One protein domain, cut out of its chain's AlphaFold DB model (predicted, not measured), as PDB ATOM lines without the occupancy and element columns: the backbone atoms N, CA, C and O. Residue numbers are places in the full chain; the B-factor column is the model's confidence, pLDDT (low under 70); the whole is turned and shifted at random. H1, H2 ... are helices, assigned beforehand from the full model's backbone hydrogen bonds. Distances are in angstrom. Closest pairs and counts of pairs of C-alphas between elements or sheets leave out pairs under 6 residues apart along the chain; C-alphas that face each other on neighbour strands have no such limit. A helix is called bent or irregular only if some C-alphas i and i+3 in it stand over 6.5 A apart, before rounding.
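What this domain is: This is residues 11 to 84 and 495 to 537 of the 540 residues of the protein "Dimer_Tnp_hAT domain-containing protein" of Puccinia coronata f. sp. avenae (UniProt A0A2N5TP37). A loose-limbed cluster of crossing helices has H1 in its middle, with H4 and H5 packed on it and H6 at its first residues; the long helix H4, crossed by H5, runs along much of the length. H2 packs on the beginning of H4, H3 lies farther out beyond it, and residues 74 to 84 and 528 to 537 stick out. The 117 printed residues hold six named helices, H1 to H6 in chain order, and no named strand, an all helix class. The whole is only just compact, close to loose, with a radius of gyration of the C-alphas of 15.8 A, and spans 51 by 39 by 22 A.

Where its parts are: Find C-alpha 11 at (136.355, 172.636, 146.194); from there H1, residues 11 to 23, runs 18.3 A. Next come H2, residues 28 to 32, 8.1 A, and H3, residues 34 to 43, 14.3 A. At C-alpha 52, (148.501, 166.453, 142.772), begins H4, residues 52 to 76, the longest at 35.9 A. After the cut look for H5, residues 497 to 511, 21.2 A, and H6, residues 518 to 531, 20.3 A, ending at C-alpha 531, (140.768, 192.190, 152.841). H6 is irregular: C-alphas 519 and 522 are 7.3 A apart.

How they stand to each other: Start at H1, which with H4 is a hub, each touching three helices. H1 touches residues 55 to 59 of H4 alone, closest at the C-alphas of Val 18 and Ala 55, 6.1 A, only just about perpendicular at 71 degrees. With residues 22 to 23 alone it touches H5, closest at C-alphas 23 and 507, 5.0 A, about perpendicular at 84 degrees. With residues 12 to 16 alone it touches residues 520 to 523 of H6, closest at C-alphas 12 and 523, 6.1 A, about perpendicular at 76 degrees. H2 touches residues 52 to 56 of H4 alone, closest at C-alphas 31 and 52, 5.3 A. H3 touches no helix. H4, with residues 59 to 67 alone, touches H5 at a steep tilt of 62 degrees, the same way, closest at C-alphas 63 and 506, 5.4 A. H5 and H6 are apart. In H1, H3, H4 and H5 every O i to N i+4 pair is within hydrogen-bond range; H6 has 8 of 10, and H2 has 0 of 1 but 2 of 2 O i to N i+3 pairs.

The domain as a whole: Look to Ser 45 and Lys 80 for the C-alphas farthest apart, 51.5 A. Residues 85 to 494 are not printed, and C-alphas 84 and 495 are 24.1 A apart across the cut. Of the links that are printed whole, none is long. The mean pLDDT of the printed part is 87.5, and Thr 537 is under 70.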
ATOM      1  N   ASN A  11     135.865 172.290 147.521       93.62
ATOM      2  CA  ASN A  11     136.355 172.636 146.194       93.62
ATOM      3  C   ASN A  11     136.988 174.036 146.209       93.62
ATOM      4  O   ASN A  11     138.136 174.187 145.793       93.62
ATOM      5  N   THR A  12     136.312 175.034 146.789       93.75
ATOM      6  CA  THR A  12     136.868 176.380 147.002       93.75
ATOM      7  C   THR A  12     138.150 176.320 147.829       93.75
ATOM      8  O   THR A  12     139.150 176.935 147.465       93.75
ATOM      9  N   PHE A  13     138.176 175.521 148.904       94.88
ATOM     10  CA  PHE A  13     139.391 175.300 149.695       94.88
ATOM     11  C   PHE A  13     140.565 174.796 148.838       94.88
ATOM     12  O   PHE A  13     141.663 175.346 148.903       94.88
ATOM     13  N   ASN A  14     140.342 173.783 148.000       96.06
ATOM     14  CA  ASN A  14     141.404 173.234 147.160       96.06
ATOM     15  C   ASN A  14     141.844 174.194 146.042       96.06
ATOM     16  O   ASN A  14     143.036 174.260 145.739       96.06
ATOM     17  N   LYS A  15     140.936 174.990 145.467       96.00
ATOM     18  CA  LYS A  15     141.306 176.061 144.526       96.00
ATOM     19  C   LYS A  15     142.155 177.144 145.199       96.00
ATOM     20  O   LYS A  15     143.144 177.583 144.617       96.00
ATOM     21  N   LEU A  16     141.846 177.523 146.443       94.31
ATOM     22  CA  LEU A  16     142.685 178.437 147.228       94.31
ATOM     23  C   LEU A  16     144.087 177.858 147.464       94.31
ATOM     24  O   LEU A  16     145.072 178.591 147.369       94.31
ATOM     25  N   MET A  17     144.196 176.546 147.699       95.06
ATOM     26  CA  MET A  17     145.490 175.859 147.793       95.06
ATOM     27  C   MET A  17     146.267 175.895 146.470       95.06
ATOM     28  O   MET A  17     147.479 176.100 146.495       95.06
ATOM     29  N   VAL A  18     145.588 175.756 145.323       94.94
ATOM     30  CA  VAL A  18     146.199 175.927 143.990       94.94
ATOM     31  C   VAL A  18     146.726 177.352 143.812       94.94
ATOM     32  O   VAL A  18     147.889 177.539 143.462       94.94
ATOM     33  N   ILE A  19     145.914 178.366 144.121       93.56
ATOM     34  CA  ILE A  19     146.338 179.773 144.045       93.56
ATOM     35  C   ILE A  19     147.547 180.022 144.956       93.56
ATOM     36  O   ILE A  19     148.478 180.714 144.553       93.56
ATOM     37  N   TRP A  20     147.571 179.439 146.157       92.56
ATOM     38  CA  TRP A  20     148.700 179.549 147.080       92.56
ATOM     39  C   TRP A  20     149.989 178.958 146.500       92.56
ATOM     40  O   TRP A  20     151.003 179.656 146.467       92.56
ATOM     41  N   ILE A  21     149.971 177.719 145.988       90.44
ATOM     42  CA  ILE A  21     151.192 177.123 145.426       90.44
ATOM     43  C   ILE A  21     151.691 177.887 144.196       90.44
ATOM     44  O   ILE A  21     152.893 178.099 144.082       90.44
ATOM     45  N   ILE A  22     150.796 178.377 143.332       90.12
ATOM     46  CA  ILE A  22     151.171 179.170 142.153       90.12
ATOM     47  C   ILE A  22     151.753 180.516 142.586       90.12
ATOM     48  O   ILE A  22     152.833 180.906 142.148       90.12
ATOM     49  N   ARG A  23     151.101 181.210 143.524       87.56
ATOM     50  CA  ARG A  23     151.556 182.506 144.047       87.56
ATOM     51  C   ARG A  23     152.927 182.440 144.724       87.56
ATOM     52  O   ARG A  23     153.622 183.452 144.768       87.56
ATOM     53  N   HIS A  24     153.315 181.278 145.238       84.75
ATOM     54  CA  HIS A  24     154.597 181.064 145.913       84.75
ATOM     55  C   HIS A  24     155.567 180.171 145.136       84.75
ATOM     56  O   HIS A  24     156.597 179.796 145.687       84.75
ATOM     57  N   SER A  25     155.259 179.844 143.880       81.69
ATOM     58  CA  SER A  25     156.115 179.022 143.024       81.69
ATOM     59  C   SER A  25     156.480 177.657 143.635       81.69
ATOM     60  O   SER A  25     157.600 177.172 143.493       81.69
ATOM     61  N   LEU A  26     155.533 177.032 144.344       83.75
ATOM     62  CA  LEU A  26     155.736 175.776 145.068       83.75
ATOM     63  C   LEU A  26     155.416 174.539 144.205       83.75
ATOM     64  O   LEU A  26     154.481 174.577 143.404       83.75
ATOM     65  N   PRO A  27     156.099 173.393 144.417       82.19
ATOM     66  CA  PRO A  27     155.801 172.151 143.698       82.19
ATOM     67  C   PRO A  27     154.396 171.595 143.989       82.19
ATOM     68  O   PRO A  27     153.978 171.539 145.149       82.19
ATOM     69  N   TRP A  28     153.717 171.032 142.979       84.50
ATOM     70  CA  TRP A  28     152.422 170.341 143.164       84.50
ATOM     71  C   TRP A  28     152.473 169.157 144.125       84.50
ATOM     72  O   TRP A  28     151.457 168.821 144.733       84.50
ATOM     73  N   ALA A  29     153.654 168.564 144.324       83.75
ATOM     74  CA  ALA A  29     153.875 167.511 145.312       83.75
ATOM     75  C   ALA A  29     153.449 167.925 146.735       83.75
ATOM     76  O   ALA A  29     153.171 167.057 147.557       83.75
ATOM     77  N   ARG A  30     153.309 169.231 147.020       88.44
ATOM     78  CA  ARG A  30     152.744 169.735 148.282       88.44
ATOM     79  C   ARG A  30     151.329 169.233 148.563       88.44
ATOM     80  O   ARG A  30     150.981 169.076 149.724       88.44
ATOM     81  N   PHE A  31     150.542 168.893 147.543       89.88
ATOM     82  CA  PHE A  31     149.232 168.261 147.741       89.88
ATOM     83  C   PHE A  31     149.328 166.837 148.310       89.88
ATOM     84  O   PHE A  31     148.346 166.325 148.840       89.88
ATOM     85  N   ASN A  32     150.497 166.200 148.256       88.88
ATOM     86  CA  ASN A  32     150.752 164.882 148.840       88.88
ATOM     87  C   ASN A  32     151.532 164.961 150.164       88.88
ATOM     88  O   ASN A  32     151.967 163.932 150.664       88.88
ATOM     89  N   ASP A  33     151.734 166.155 150.724       92.19
ATOM     90  CA  ASP A  33     152.488 166.335 151.966       92.19
ATOM     91  C   ASP A  33     151.665 165.876 153.184       92.19
ATOM     92  O   ASP A  33     150.599 166.426 153.478       92.19
ATOM     93  N   ASP A  34     152.157 164.856 153.892       92.81
ATOM     94  CA  ASP A  34     151.456 164.252 155.034       92.81
ATOM     95  C   ASP A  34     151.291 165.229 156.199       92.81
ATOM     96  O   ASP A  34     150.241 165.280 156.839       92.81
ATOM     97  N   THR A  35     152.305 166.058 156.455       95.62
ATOM     98  CA  THR A  35     152.257 167.032 157.551       95.62
ATOM     99  C   THR A  35     151.229 168.117 157.250       95.62
ATOM    100  O   THR A  35     150.461 168.510 158.129       95.62
ATOM    101  N   LEU A  36     151.156 168.585 156.003       93.25
ATOM    102  CA  LEU A  36     150.123 169.520 155.567       93.25
ATOM    103  C   LEU A  36     148.719 168.917 155.728       93.25
ATOM    104  O   LEU A  36     147.824 169.597 156.230       93.25
ATOM    105  N   ARG A  37     148.530 167.642 155.363       93.06
ATOM    106  CA  ARG A  37     147.251 166.930 155.535       93.06
ATOM    107  C   ARG A  37     146.841 166.826 157.004       93.06
ATOM    108  O   ARG A  37     145.697 167.140 157.314       93.06
ATOM    109  N   ILE A  38     147.769 166.471 157.898       93.69
ATOM    110  CA  ILE A  38     147.524 166.413 159.350       93.69
ATOM    111  C   ILE A  38     147.112 167.789 159.888       93.69
ATOM    112  O   ILE A  38     146.142 167.896 160.635       93.69
ATOM    113  N   ASN A  39     147.806 168.857 159.484       94.94
ATOM    114  CA  ASN A  39     147.456 170.216 159.905       94.94
ATOM    115  C   ASN A  39     146.057 170.632 159.425       94.94
ATOM    116  O   ASN A  39     145.314 171.267 160.170       94.94
ATOM    117  N   ILE A  40     145.682 170.278 158.194       93.56
ATOM    118  CA  ILE A  40     144.354 170.580 157.645       93.56
ATOM    119  C   ILE A  40     143.264 169.804 158.385       93.56
ATOM    120  O   ILE A  40     142.249 170.404 158.729       93.56
ATOM    121  N   ASP A  41     143.486 168.522 158.680       92.19
ATOM    122  CA  ASP A  41     142.548 167.687 159.442       92.19
ATOM    123  C   ASP A  41     142.353 168.212 160.875       92.19
ATOM    124  O   ASP A  41     141.221 168.358 161.337       92.19
ATOM    125  N   PHE A  42     143.443 168.629 161.532       95.25
ATOM    126  CA  PHE A  42     143.397 169.279 162.845       95.25
ATOM    127  C   PHE A  42     142.572 170.577 162.833       95.25
ATOM    128  O   PHE A  42     141.832 170.856 163.775       95.25
ATOM    129  N   LEU A  43     142.687 171.381 161.768       91.56
ATOM    130  CA  LEU A  43     141.936 172.631 161.622       91.56
ATOM    131  C   LEU A  43     140.468 172.400 161.234       91.56
ATOM    132  O   LEU A  43     139.592 173.153 161.665       91.56
ATOM    133  N   ASN A  44     140.198 171.405 160.389       90.12
ATOM    134  CA  ASN A  44     138.866 171.026 159.940       90.12
ATOM    135  C   ASN A  44     138.853 169.576 159.429       90.12
ATOM    136  O   ASN A  44     139.214 169.315 158.283       90.12
ATOM    137  N   SER A  45     138.293 168.668 160.225       89.62
ATOM    138  CA  SER A  45     138.193 167.234 159.911       89.62
ATOM    139  C   SER A  45     137.341 166.895 158.676       89.62
ATOM    140  O   SER A  45     137.322 165.759 158.209       89.62
ATOM    141  N   HIS A  46     136.584 167.859 158.140       89.06
ATOM    142  CA  HIS A  46     135.816 167.681 156.903       89.06
ATOM    143  C   HIS A  46     136.597 168.115 155.655       89.06
ATOM    144  O   HIS A  46     136.153 167.841 154.538       89.06
ATOM    145  N   ALA A  47     137.730 168.802 155.819       92.62
ATOM    146  CA  ALA A  47     138.560 169.252 154.714       92.62
ATOM    147  C   ALA A  47     139.407 168.100 154.167       92.62
ATOM    148  O   ALA A  47     140.045 167.353 154.901       92.62
ATOM    149  N   LYS A  48     139.431 167.961 152.843       92.56
ATOM    150  CA  LYS A  48     140.181 166.926 152.132       92.56
ATOM    151  C   LYS A  48     140.966 167.555 150.993       92.56
ATOM    152  O   LYS A  48     140.373 168.078 150.046       92.56
ATOM    153  N   LEU A  49     142.295 167.458 151.057       94.06
ATOM    154  CA  LEU A  49     143.157 167.818 149.933       94.06
ATOM    155  C   LEU A  49     142.968 166.847 148.771       94.06
ATOM    156  O   LEU A  49     143.081 165.626 148.943       94.06
ATOM    157  N   HIS A  50     142.736 167.409 147.590       94.81
ATOM    158  CA  HIS A  50     142.710 166.689 146.327       94.81
ATOM    159  C   HIS A  50     144.102 166.170 145.938       94.81
ATOM    160  O   HIS A  50     145.095 166.373 146.641       94.81
ATOM    161  N   SER A  51     144.162 165.411 144.845       92.88
ATOM    162  CA  SER A  51     145.414 164.842 144.350       92.88
ATOM    163  C   SER A  51     146.285 165.901 143.671       92.88
ATOM    164  O   SER A  51     145.789 166.913 143.171       92.88
ATOM    165  N   GLN A  52     147.587 165.627 143.569       89.94
ATOM    166  CA  GLN A  52     148.501 166.453 142.772       89.94
ATOM    167  C   GLN A  52     148.058 166.592 141.301       89.94
ATOM    168  O   GLN A  52     148.242 167.646 140.703       89.94
ATOM    169  N   THR A  53     147.443 165.552 140.720       90.81
ATOM    170  CA  THR A  53     146.948 165.572 139.333       90.81
ATOM    171  C   THR A  53     145.787 166.543 139.188       90.81
ATOM    172  O   THR A  53     145.765 167.330 138.251       90.81
ATOM    173  N   TRP A  54     144.863 166.535 140.154       94.44
ATOM    174  CA  TRP A  54     143.779 167.509 140.198       94.44
ATOM    175  C   TRP A  54     144.337 168.931 140.311       94.44
ATOM    176  O   TRP A  54     143.963 169.793 139.525       94.44
ATOM    177  N   ALA A  55     145.307 169.157 141.204       92.06
ATOM    178  CA  ALA A  55     145.935 170.467 141.370       92.06
ATOM    179  C   ALA A  55     146.615 170.960 140.081       92.06
ATOM    180  O   ALA A  55     146.496 172.137 139.746       92.06
ATOM    181  N   ALA A  56     147.284 170.074 139.336       89.88
ATOM    182  CA  ALA A  56     147.895 170.403 138.050       89.88
ATOM    183  C   ALA A  56     146.843 170.793 136.994       89.88
ATOM    184  O   ALA A  56     146.975 171.838 136.358       89.88
ATOM    185  N   THR A  57     145.760 170.019 136.855       92.12
ATOM    186  CA  THR A  57     144.652 170.344 135.938       92.12
ATOM    187  C   THR A  57     143.970 171.661 136.315       92.12
ATOM    188  O   THR A  57     143.749 172.512 135.458       92.12
ATOM    189  N   THR A  58     143.696 171.885 137.600       94.44
ATOM    190  CA  THR A  58     143.114 173.142 138.084       94.44
ATOM    191  C   THR A  58     144.067 174.323 137.891       94.44
ATOM    192  O   THR A  58     143.609 175.416 137.572       94.44
ATOM    193  N   SER A  59     145.384 174.124 138.011       93.00
ATOM    194  CA  SER A  59     146.385 175.168 137.721       93.00
ATOM    195  C   SER A  59     146.369 175.575 136.245       93.00
ATOM    196  O   SER A  59     146.482 176.756 135.931       93.00
ATOM    197  N   GLN A  60     146.179 174.617 135.334       93.19
ATOM    198  CA  GLN A  60     146.005 174.912 133.911       93.19
ATOM    199  C   GLN A  60     144.718 175.708 133.652       93.19
ATOM    200  O   GLN A  60     144.729 176.657 132.871       93.19
ATOM    201  N   SER A  61     143.622 175.350 134.325       94.56
ATOM    202  CA  SER A  61     142.355 176.083 134.220       94.56
ATOM    203  C   SER A  61     142.479 177.517 134.747       94.56
ATOM    204  O   SER A  61     142.046 178.468 134.095       94.56
ATOM    205  N   LEU A  62     143.184 177.691 135.872       95.06
ATOM    206  CA  LEU A  62     143.536 178.998 136.428       95.06
ATOM    207  C   LEU A  62     144.335 179.841 135.426       95.06
ATOM    208  O   LEU A  62     144.004 181.006 135.223       95.06
ATOM    209  N   TYR A  63     145.343 179.253 134.774       94.62
ATOM    210  CA  TYR A  63     146.111 179.935 133.732       94.62
ATOM    211  C   TYR A  63     145.218 180.420 132.589       94.62
ATOM    212  O   TYR A  63     145.305 181.586 132.228       94.62
ATOM    213  N   LEU A  64     144.354 179.562 132.035       94.56
ATOM    214  CA  LEU A  64     143.485 179.940 130.911       94.56
ATOM    215  C   LEU A  64     142.522 181.066 131.298       94.56
ATOM    216  O   LEU A  64     142.242 181.960 130.502       94.56
ATOM    217  N   ASN A  65     142.038 181.037 132.537       94.44
ATOM    218  CA  ASN A  65     141.165 182.068 133.069       94.44
ATOM    219  C   ASN A  65     141.883 183.419 133.217       94.44
ATOM    220  O   ASN A  65     141.390 184.440 132.738       94.44
ATOM    221  N   LEU A  66     143.077 183.412 133.819       93.00
ATOM    222  CA  LEU A  66     143.910 184.608 133.952       93.00
ATOM    223  C   LEU A  66     144.357 185.134 132.586       93.00
ATOM    224  O   LEU A  66     144.279 186.333 132.348       93.00
ATOM    225  N   GLN A  67     144.763 184.247 131.675       93.00
ATOM    226  CA  GLN A  67     145.154 184.593 130.311       93.00
ATOM    227  C   GLN A  67     144.019 185.317 129.597       93.00
ATOM    228  O   GLN A  67     144.258 186.345 128.975       93.00
ATOM    229  N   LYS A  68     142.784 184.819 129.718       91.25
ATOM    230  CA  LYS A  68     141.617 185.494 129.156       91.25
ATOM    231  C   LYS A  68     141.469 186.912 129.715       91.25
ATOM    232  O   LYS A  68     141.357 187.839 128.928       91.25
ATOM    233  N   SER A  69     141.539 187.083 131.038       89.50
ATOM    234  CA  SER A  69     141.463 188.416 131.660       89.50
ATOM    235  C   SER A  69     142.558 189.352 131.146       89.50
ATOM    236  O   SER A  69     142.282 190.505 130.850       89.50
ATOM    237  N   VAL A  70     143.790 188.857 131.009       86.94
ATOM    238  CA  VAL A  70     144.920 189.652 130.508       86.94
ATOM    239  C   VAL A  70     144.733 190.026 129.042       86.94
ATOM    240  O   VAL A  70     145.022 191.154 128.665       86.94
ATOM    241  N   LEU A  71     144.242 189.108 128.209       87.06
ATOM    242  CA  LEU A  71     143.946 189.398 126.807       87.06
ATOM    243  C   LEU A  71     142.809 190.417 126.674       87.06
ATOM    244  O   LEU A  71     142.907 191.318 125.847       87.06
ATOM    245  N   ASP A  72     141.770 190.316 127.502       87.25
ATOM    246  CA  ASP A  72     140.680 191.293 127.546       87.25
ATOM    247  C   ASP A  72     141.207 192.683 127.964       87.25
ATOM    248  O   ASP A  72     140.893 193.685 127.317       87.25
ATOM    249  N   ASP A  73     142.083 192.751 128.973       83.69
ATOM    250  CA  ASP A  73     142.745 193.994 129.398       83.69
ATOM    251  C   ASP A  73     143.628 194.578 128.281       83.69
ATOM    252  O   ASP A  73     143.565 195.773 128.000       83.69
ATOM    253  N   ILE A  74     144.415 193.744 127.593       81.31
ATOM    254  CA  ILE A  74     145.264 194.162 126.466       81.31
ATOM    255  C   ILE A  74     144.412 194.722 125.320       81.31
ATOM    256  O   ILE A  74     144.698 195.807 124.812       81.31
ATOM    257  N   ASN A  75     143.345 194.018 124.942       82.19
ATOM    258  CA  ASN A  75     142.464 194.415 123.844       82.19
ATOM    259  C   ASN A  75     141.689 195.707 124.148       82.19
ATOM    260  O   ASN A  75     141.334 196.445 123.230       82.19
ATOM    261  N   THR A  76     141.422 195.993 125.425       84.19
ATOM    262  CA  THR A  76     140.677 197.185 125.856       84.19
ATOM    263  C   THR A  76     141.567 198.364 126.250       84.19
ATOM    264  O   THR A  76     141.072 199.489 126.327       84.19
ATOM    265  N   ALA A  77     142.872 198.153 126.451       77.25
ATOM    266  CA  ALA A  77     143.798 199.183 126.921       77.25
ATOM    267  C   ALA A  77     143.905 200.402 125.987       77.25
ATOM    268  O   ALA A  77     144.239 201.493 126.453       77.25
ATOM    269  N   GLY A  78     143.655 200.234 124.680       73.56
ATOM    270  CA  GLY A  78     143.768 201.313 123.689       73.56
ATOM    271  C   GLY A  78     145.153 201.982 123.678       73.56
ATOM    272  O   GLY A  78     145.262 203.179 123.413       73.56
ATOM    273  N   SER A  79     146.194 201.229 124.047       73.00
ATOM    274  CA  SER A  79     147.577 201.682 124.235       73.00
ATOM    275  C   SER A  79     148.533 200.783 123.458       73.00
ATOM    276  O   SER A  79     148.180 199.665 123.082       73.00
ATOM    277  N   LYS A  80     149.764 201.248 123.250       76.25
ATOM    278  CA  LYS A  80     150.831 200.423 122.681       76.25
ATOM    279  C   LYS A  80     151.340 199.410 123.704       76.25
ATOM    280  O   LYS A  80     151.331 199.653 124.909       76.25
ATOM    281  N   ILE A  81     151.829 198.281 123.199       72.88
ATOM    282  CA  ILE A  81     152.449 197.225 123.999       72.88
ATOM    283  C   ILE A  81     153.960 197.300 123.795       72.88
ATOM    284  O   ILE A  81     154.438 197.366 122.664       72.88
ATOM    285  N   SER A  82     154.707 197.267 124.896       73.81
ATOM    286  CA  SER A  82     156.160 197.118 124.879       73.81
ATOM    287  C   SER A  82     156.521 195.683 125.240       73.81
ATOM    288  O   SER A  82     156.064 195.163 126.261       73.81
ATOM    289  N   LEU A  83     157.319 195.035 124.393       72.06
ATOM    290  CA  LEU A  83     157.803 193.678 124.618       72.06
ATOM    291  C   LEU A  83     159.261 193.727 125.055       72.06
ATOM    292  O   LEU A  83     160.115 194.283 124.368       72.06
ATOM    293  N   ILE A  84     159.536 193.111 126.199       71.62
ATOM    294  CA  ILE A  84     160.885 192.958 126.726       71.62
ATOM    295  C   ILE A  84     161.300 191.514 126.495       71.62
ATOM    296  O   ILE A  84     160.629 190.591 126.958       71.62
ATOM    297  N   LEU A 495     159.141 170.013 134.977       70.62
ATOM    298  CA  LEU A 495     157.875 170.240 134.298       70.62
ATOM    299  C   LEU A 495     158.094 170.405 132.793       70.62
ATOM    300  O   LEU A 495     159.150 170.844 132.340       70.62
ATOM    301  N   ALA A 496     157.071 170.084 132.001       78.75
ATOM    302  CA  ALA A 496     157.108 170.376 130.574       78.75
ATOM    303  C   ALA A 496     157.215 171.900 130.343       78.75
ATOM    304  O   ALA A 496     156.604 172.658 131.099       78.75
ATOM    305  N   PRO A 497     157.905 172.380 129.288       74.81
ATOM    306  CA  PRO A 497     158.082 173.816 129.040       74.81
ATOM    307  C   PRO A 497     156.774 174.620 129.048       74.81
ATOM    308  O   PRO A 497     156.688 175.656 129.699       74.81
ATOM    309  N   ARG A 498     155.719 174.089 128.419       78.88
ATOM    310  CA  ARG A 498     154.379 174.699 128.418       78.88
ATOM    311  C   ARG A 498     153.792 174.833 129.824       78.88
ATOM    312  O   ARG A 498     153.109 175.795 130.137       78.88
ATOM    313  N   THR A 499     154.053 173.859 130.682       81.56
ATOM    314  CA  THR A 499     153.582 173.846 132.066       81.56
ATOM    315  C   THR A 499     154.350 174.856 132.925       81.56
ATOM    316  O   THR A 499     153.752 175.508 133.778       81.56
ATOM    317  N   ILE A 500     155.652 175.028 132.670       79.44
ATOM    318  CA  ILE A 500     156.472 176.075 133.297       79.44
ATOM    319  C   ILE A 500     155.929 177.457 132.924       79.44
ATOM    320  O   ILE A 500     155.654 178.254 133.817       79.44
ATOM    321  N   GLU A 501     155.708 177.709 131.630       82.31
ATOM    322  CA  GLU A 501     155.114 178.954 131.127       82.31
ATOM    323  C   GLU A 501     153.793 179.265 131.842       82.31
ATOM    324  O   GLU A 501     153.616 180.354 132.381       82.31
ATOM    325  N   GLN A 502     152.892 178.283 131.930       87.75
ATOM    326  CA  GLN A 502     151.598 178.454 132.591       87.75
ATOM    327  C   GLN A 502     151.731 178.844 134.065       87.75
ATOM    328  O   GLN A 502     151.007 179.722 134.542       87.75
ATOM    329  N   CYS A 503     152.658 178.212 134.790       85.88
ATOM    330  CA  CYS A 503     152.878 178.502 136.203       85.88
ATOM    331  C   CYS A 503     153.482 179.888 136.411       85.88
ATOM    332  O   CYS A 503     152.987 180.636 137.250       85.88
ATOM    333  N   ILE A 504     154.515 180.236 135.639       82.56
ATOM    334  CA  ILE A 504     155.203 181.527 135.749       82.56
ATOM    335  C   ILE A 504     154.258 182.662 135.358       82.56
ATOM    336  O   ILE A 504     154.117 183.618 136.116       82.56
ATOM    337  N   SER A 505     153.549 182.542 134.236       86.44
ATOM    338  CA  SER A 505     152.580 183.555 133.803       86.44
ATOM    339  C   SER A 505     151.484 183.753 134.850       86.44
ATOM    340  O   SER A 505     151.240 184.880 135.275       86.44
ATOM    341  N   SER A 506     150.897 182.667 135.366       90.44
ATOM    342  CA  SER A 506     149.877 182.753 136.423       90.44
ATOM    343  C   SER A 506     150.422 183.379 137.708       90.44
ATOM    344  O   SER A 506     149.762 184.223 138.311       90.44
ATOM    345  N   HIS A 507     151.635 182.998 138.121       87.38
ATOM    346  CA  HIS A 507     152.326 183.579 139.271       87.38
ATOM    347  C   HIS A 507     152.472 185.096 139.123       87.38
ATOM    348  O   HIS A 507     152.096 185.849 140.025       87.38
ATOM    349  N   LEU A 508     152.985 185.546 137.975       83.62
ATOM    350  CA  LEU A 508     153.210 186.960 137.692       83.62
ATOM    351  C   LEU A 508     151.893 187.735 137.613       83.62
ATOM    352  O   LEU A 508     151.768 188.765 138.270       83.62
ATOM    353  N   TRP A 509     150.885 187.226 136.905       89.06
ATOM    354  CA  TRP A 509     149.575 187.873 136.794       89.06
ATOM    355  C   TRP A 509     148.881 188.028 138.153       89.06
ATOM    356  O   TRP A 509     148.411 189.119 138.479       89.06
ATOM    357  N   ILE A 510     148.895 186.992 139.001       88.06
ATOM    358  CA  ILE A 510     148.324 187.063 140.358       88.06
ATOM    359  C   ILE A 510     149.055 188.107 141.212       88.06
ATOM    360  O   ILE A 510     148.419 188.845 141.968       88.06
ATOM    361  N   ARG A 511     150.389 188.192 141.109       83.94
ATOM    362  CA  ARG A 511     151.182 189.199 141.834       83.94
ATOM    363  C   ARG A 511     150.931 190.618 141.338       83.94
ATOM    364  O   ARG A 511     150.913 191.529 142.161       83.94
ATOM    365  N   SER A 512     150.680 190.780 140.043       81.12
ATOM    366  CA  SER A 512     150.268 192.043 139.424       81.12
ATOM    367  C   SER A 512     148.801 192.402 139.692       81.12
ATOM    368  O   SER A 512     148.346 193.464 139.280       81.12
ATOM    369  N   GLY A 513     148.054 191.552 140.407       86.88
ATOM    370  CA  GLY A 513     146.682 191.829 140.825       86.88
ATOM    371  C   GLY A 513     145.601 191.429 139.820       86.88
ATOM    372  O   GLY A 513     144.436 191.762 140.048       86.88
ATOM    373  N   VAL A 514     145.951 190.690 138.763       88.50
ATOM    374  CA  VAL A 514     144.976 190.105 137.831       88.50
ATOM    375  C   VAL A 514     144.094 189.118 138.595       88.50
ATOM    376  O   VAL A 514     144.583 188.273 139.354       88.50
ATOM    377  N   LYS A 515     142.777 189.238 138.416       88.00
ATOM    378  CA  LYS A 515     141.788 188.416 139.116       88.00
ATOM    379  C   LYS A 515     141.312 187.283 138.212       88.00
ATOM    380  O   LYS A 515     140.962 187.517 137.064       88.00
ATOM    381  N   ALA A 516     141.257 186.069 138.752       86.88
ATOM    382  CA  ALA A 516     140.651 184.931 138.066       86.88
ATOM    383  C   ALA A 516     139.131 184.937 138.290       86.88
ATOM    384  O   ALA A 516     138.694 184.832 139.432       86.88
ATOM    385  N   GLY A 517     138.337 185.067 137.228       85.62
ATOM    386  CA  GLY A 517     136.873 185.029 137.273       85.62
ATOM    387  C   GLY A 517     136.287 183.634 137.021       85.62
ATOM    388  O   GLY A 517     136.984 182.618 137.007       85.62
ATOM    389  N   GLY A 518     134.979 183.564 136.766       87.88
ATOM    390  CA  GLY A 518     134.304 182.329 136.345       87.88
ATOM    391  C   GLY A 518     134.374 181.230 137.408       87.88
ATOM    392  O   GLY A 518     133.836 181.380 138.500       87.88
ATOM    393  N   GLU A 519     135.042 180.113 137.112       90.00
ATOM    394  CA  GLU A 519     135.144 178.992 138.056       90.00
ATOM    395  C   GLU A 519     135.952 179.312 139.328       90.00
ATOM    396  O   GLU A 519     135.884 178.534 140.276       90.00
ATOM    397  N   PHE A 520     136.695 180.425 139.369       93.06
ATOM    398  CA  PHE A 520     137.455 180.891 140.539       93.06
ATOM    399  C   PHE A 520     136.778 182.051 141.289       93.06
ATOM    400  O   PHE A 520     137.355 182.593 142.235       93.06
ATOM    401  N   GLU A 521     135.549 182.423 140.916       90.94
ATOM    402  CA  GLU A 521     134.803 183.514 141.562       90.94
ATOM    403  C   GLU A 521     134.592 183.256 143.064       90.94
ATOM    404  O   GLU A 521     134.698 184.157 143.896       90.94
ATOM    405  N   ASP A 522     134.384 181.989 143.433       90.19
ATOM    406  CA  ASP A 522     134.302 181.539 144.823       90.19
ATOM    407  C   ASP A 522     135.557 181.913 145.634       90.19
ATOM    408  O   ASP A 522     135.463 182.363 146.778       90.19
ATOM    409  N   CYS A 523     136.736 181.801 145.025       91.19
ATOM    410  CA  CYS A 523     138.009 182.177 145.629       91.19
ATOM    411  C   CYS A 523     138.157 183.698 145.748       91.19
ATOM    412  O   CYS A 523     138.658 184.183 146.768       91.19
ATOM    413  N   LEU A 524     137.709 184.464 144.744       87.75
ATOM    414  CA  LEU A 524     137.728 185.930 144.792       87.75
ATOM    415  C   LEU A 524     136.891 186.463 145.953       87.75
ATOM    416  O   LEU A 524     137.362 187.326 146.696       87.75
ATOM    417  N   VAL A 525     135.695 185.907 146.164       88.44
ATOM    418  CA  VAL A 525     134.829 186.263 147.298       88.44
ATOM    419  C   VAL A 525     135.561 186.063 148.626       88.44
ATOM    420  O   VAL A 525     135.503 186.934 149.498       88.44
ATOM    421  N   VAL A 526     136.308 184.963 148.775       88.69
ATOM    422  CA  VAL A 526     137.111 184.701 149.981       88.69
ATOM    423  C   VAL A 526     138.226 185.738 150.149       88.69
ATOM    424  O   VAL A 526     138.391 186.272 151.249       88.69
ATOM    425  N   PHE A 527     138.968 186.071 149.088       88.06
ATOM    426  CA  PHE A 527     140.029 187.082 149.157       88.06
ATOM    427  C   PHE A 527     139.492 188.482 149.485       88.06
ATOM    428  O   PHE A 527     140.069 189.178 150.321       88.06
ATOM    429  N   GLU A 528     138.387 188.905 148.872       86.69
ATOM    430  CA  GLU A 528     137.777 190.214 149.137       86.69
ATOM    431  C   GLU A 528     137.175 190.289 150.551       86.69
ATOM    432  O   GLU A 528     137.299 191.313 151.227       86.69
ATOM    433  N   ALA A 529     136.591 189.195 151.050       85.50
ATOM    434  CA  ALA A 529     136.145 189.106 152.439       85.50
ATOM    435  C   ALA A 529     137.323 189.171 153.428       85.50
ATOM    436  O   ALA A 529     137.211 189.808 154.478       85.50
ATOM    437  N   ALA A 530     138.464 188.555 153.094       85.44
ATOM    438  CA  ALA A 530     139.673 188.617 153.911       85.44
ATOM    439  C   ALA A 530     140.244 190.044 153.989       85.44
ATOM    440  O   ALA A 530     140.558 190.495 155.087       85.44
ATOM    441  N   LYS A 531     140.297 190.786 152.872       84.69
ATOM    442  CA  LYS A 531     140.768 192.190 152.841       84.69
ATOM    443  C   LYS A 531     139.965 193.120 153.756       84.69
ATOM    444  O   LYS A 531     140.525 194.042 154.335       84.69
ATOM    445  N   LYS A 532     138.657 192.883 153.889       84.56
ATOM    446  CA  LYS A 532     137.754 193.673 154.748       84.56
ATOM    447  C   LYS A 532     137.818 193.276 156.223       84.56
ATOM    448  O   LYS A 532     137.202 193.934 157.057       84.56
ATOM    449  N   ASN A 533     138.492 192.176 156.553       80.94
ATOM    450  CA  ASN A 533     138.505 191.640 157.903       80.94
ATOM    451  C   ASN A 533     139.725 192.172 158.685       80.94
ATOM    452  O   ASN A 533     140.858 191.917 158.267       80.94
ATOM    453  N   PRO A 534     139.509 192.814 159.854       82.88
ATOM    454  CA  PRO A 534     140.562 193.313 160.741       82.88
ATOM    455  C   PRO A 534     141.665 192.296 161.070       82.88
ATOM    456  O   PRO A 534     142.808 192.655 161.300       82.88
ATOM    457  N   LYS A 535     141.338 190.996 161.066       81.25
ATOM    458  CA  LYS A 535     142.288 189.909 161.343       81.25
ATOM    459  C   LYS A 535     143.428 189.821 160.318       81.25
ATOM    460  O   LYS A 535     144.487 189.298 160.645       81.25
ATOM    461  N   PHE A 536     143.183 190.237 159.077       76.81
ATOM    462  CA  PHE A 536     144.149 190.140 157.976       76.81
ATOM    463  C   PHE A 536     144.622 191.507 157.488       76.81
ATOM    464  O   PHE A 536     145.396 191.578 156.535       76.81
ATOM    465  N   THR A 537     144.169 192.590 158.122       68.88
ATOM    466  CA  THR A 537     144.802 193.896 157.960       68.88
ATOM    467  C   THR A 537     146.135 193.797 158.676       68.88
ATOM    468  O   THR A 537     146.190 193.500 159.865       68.88
TER     469      THR A 537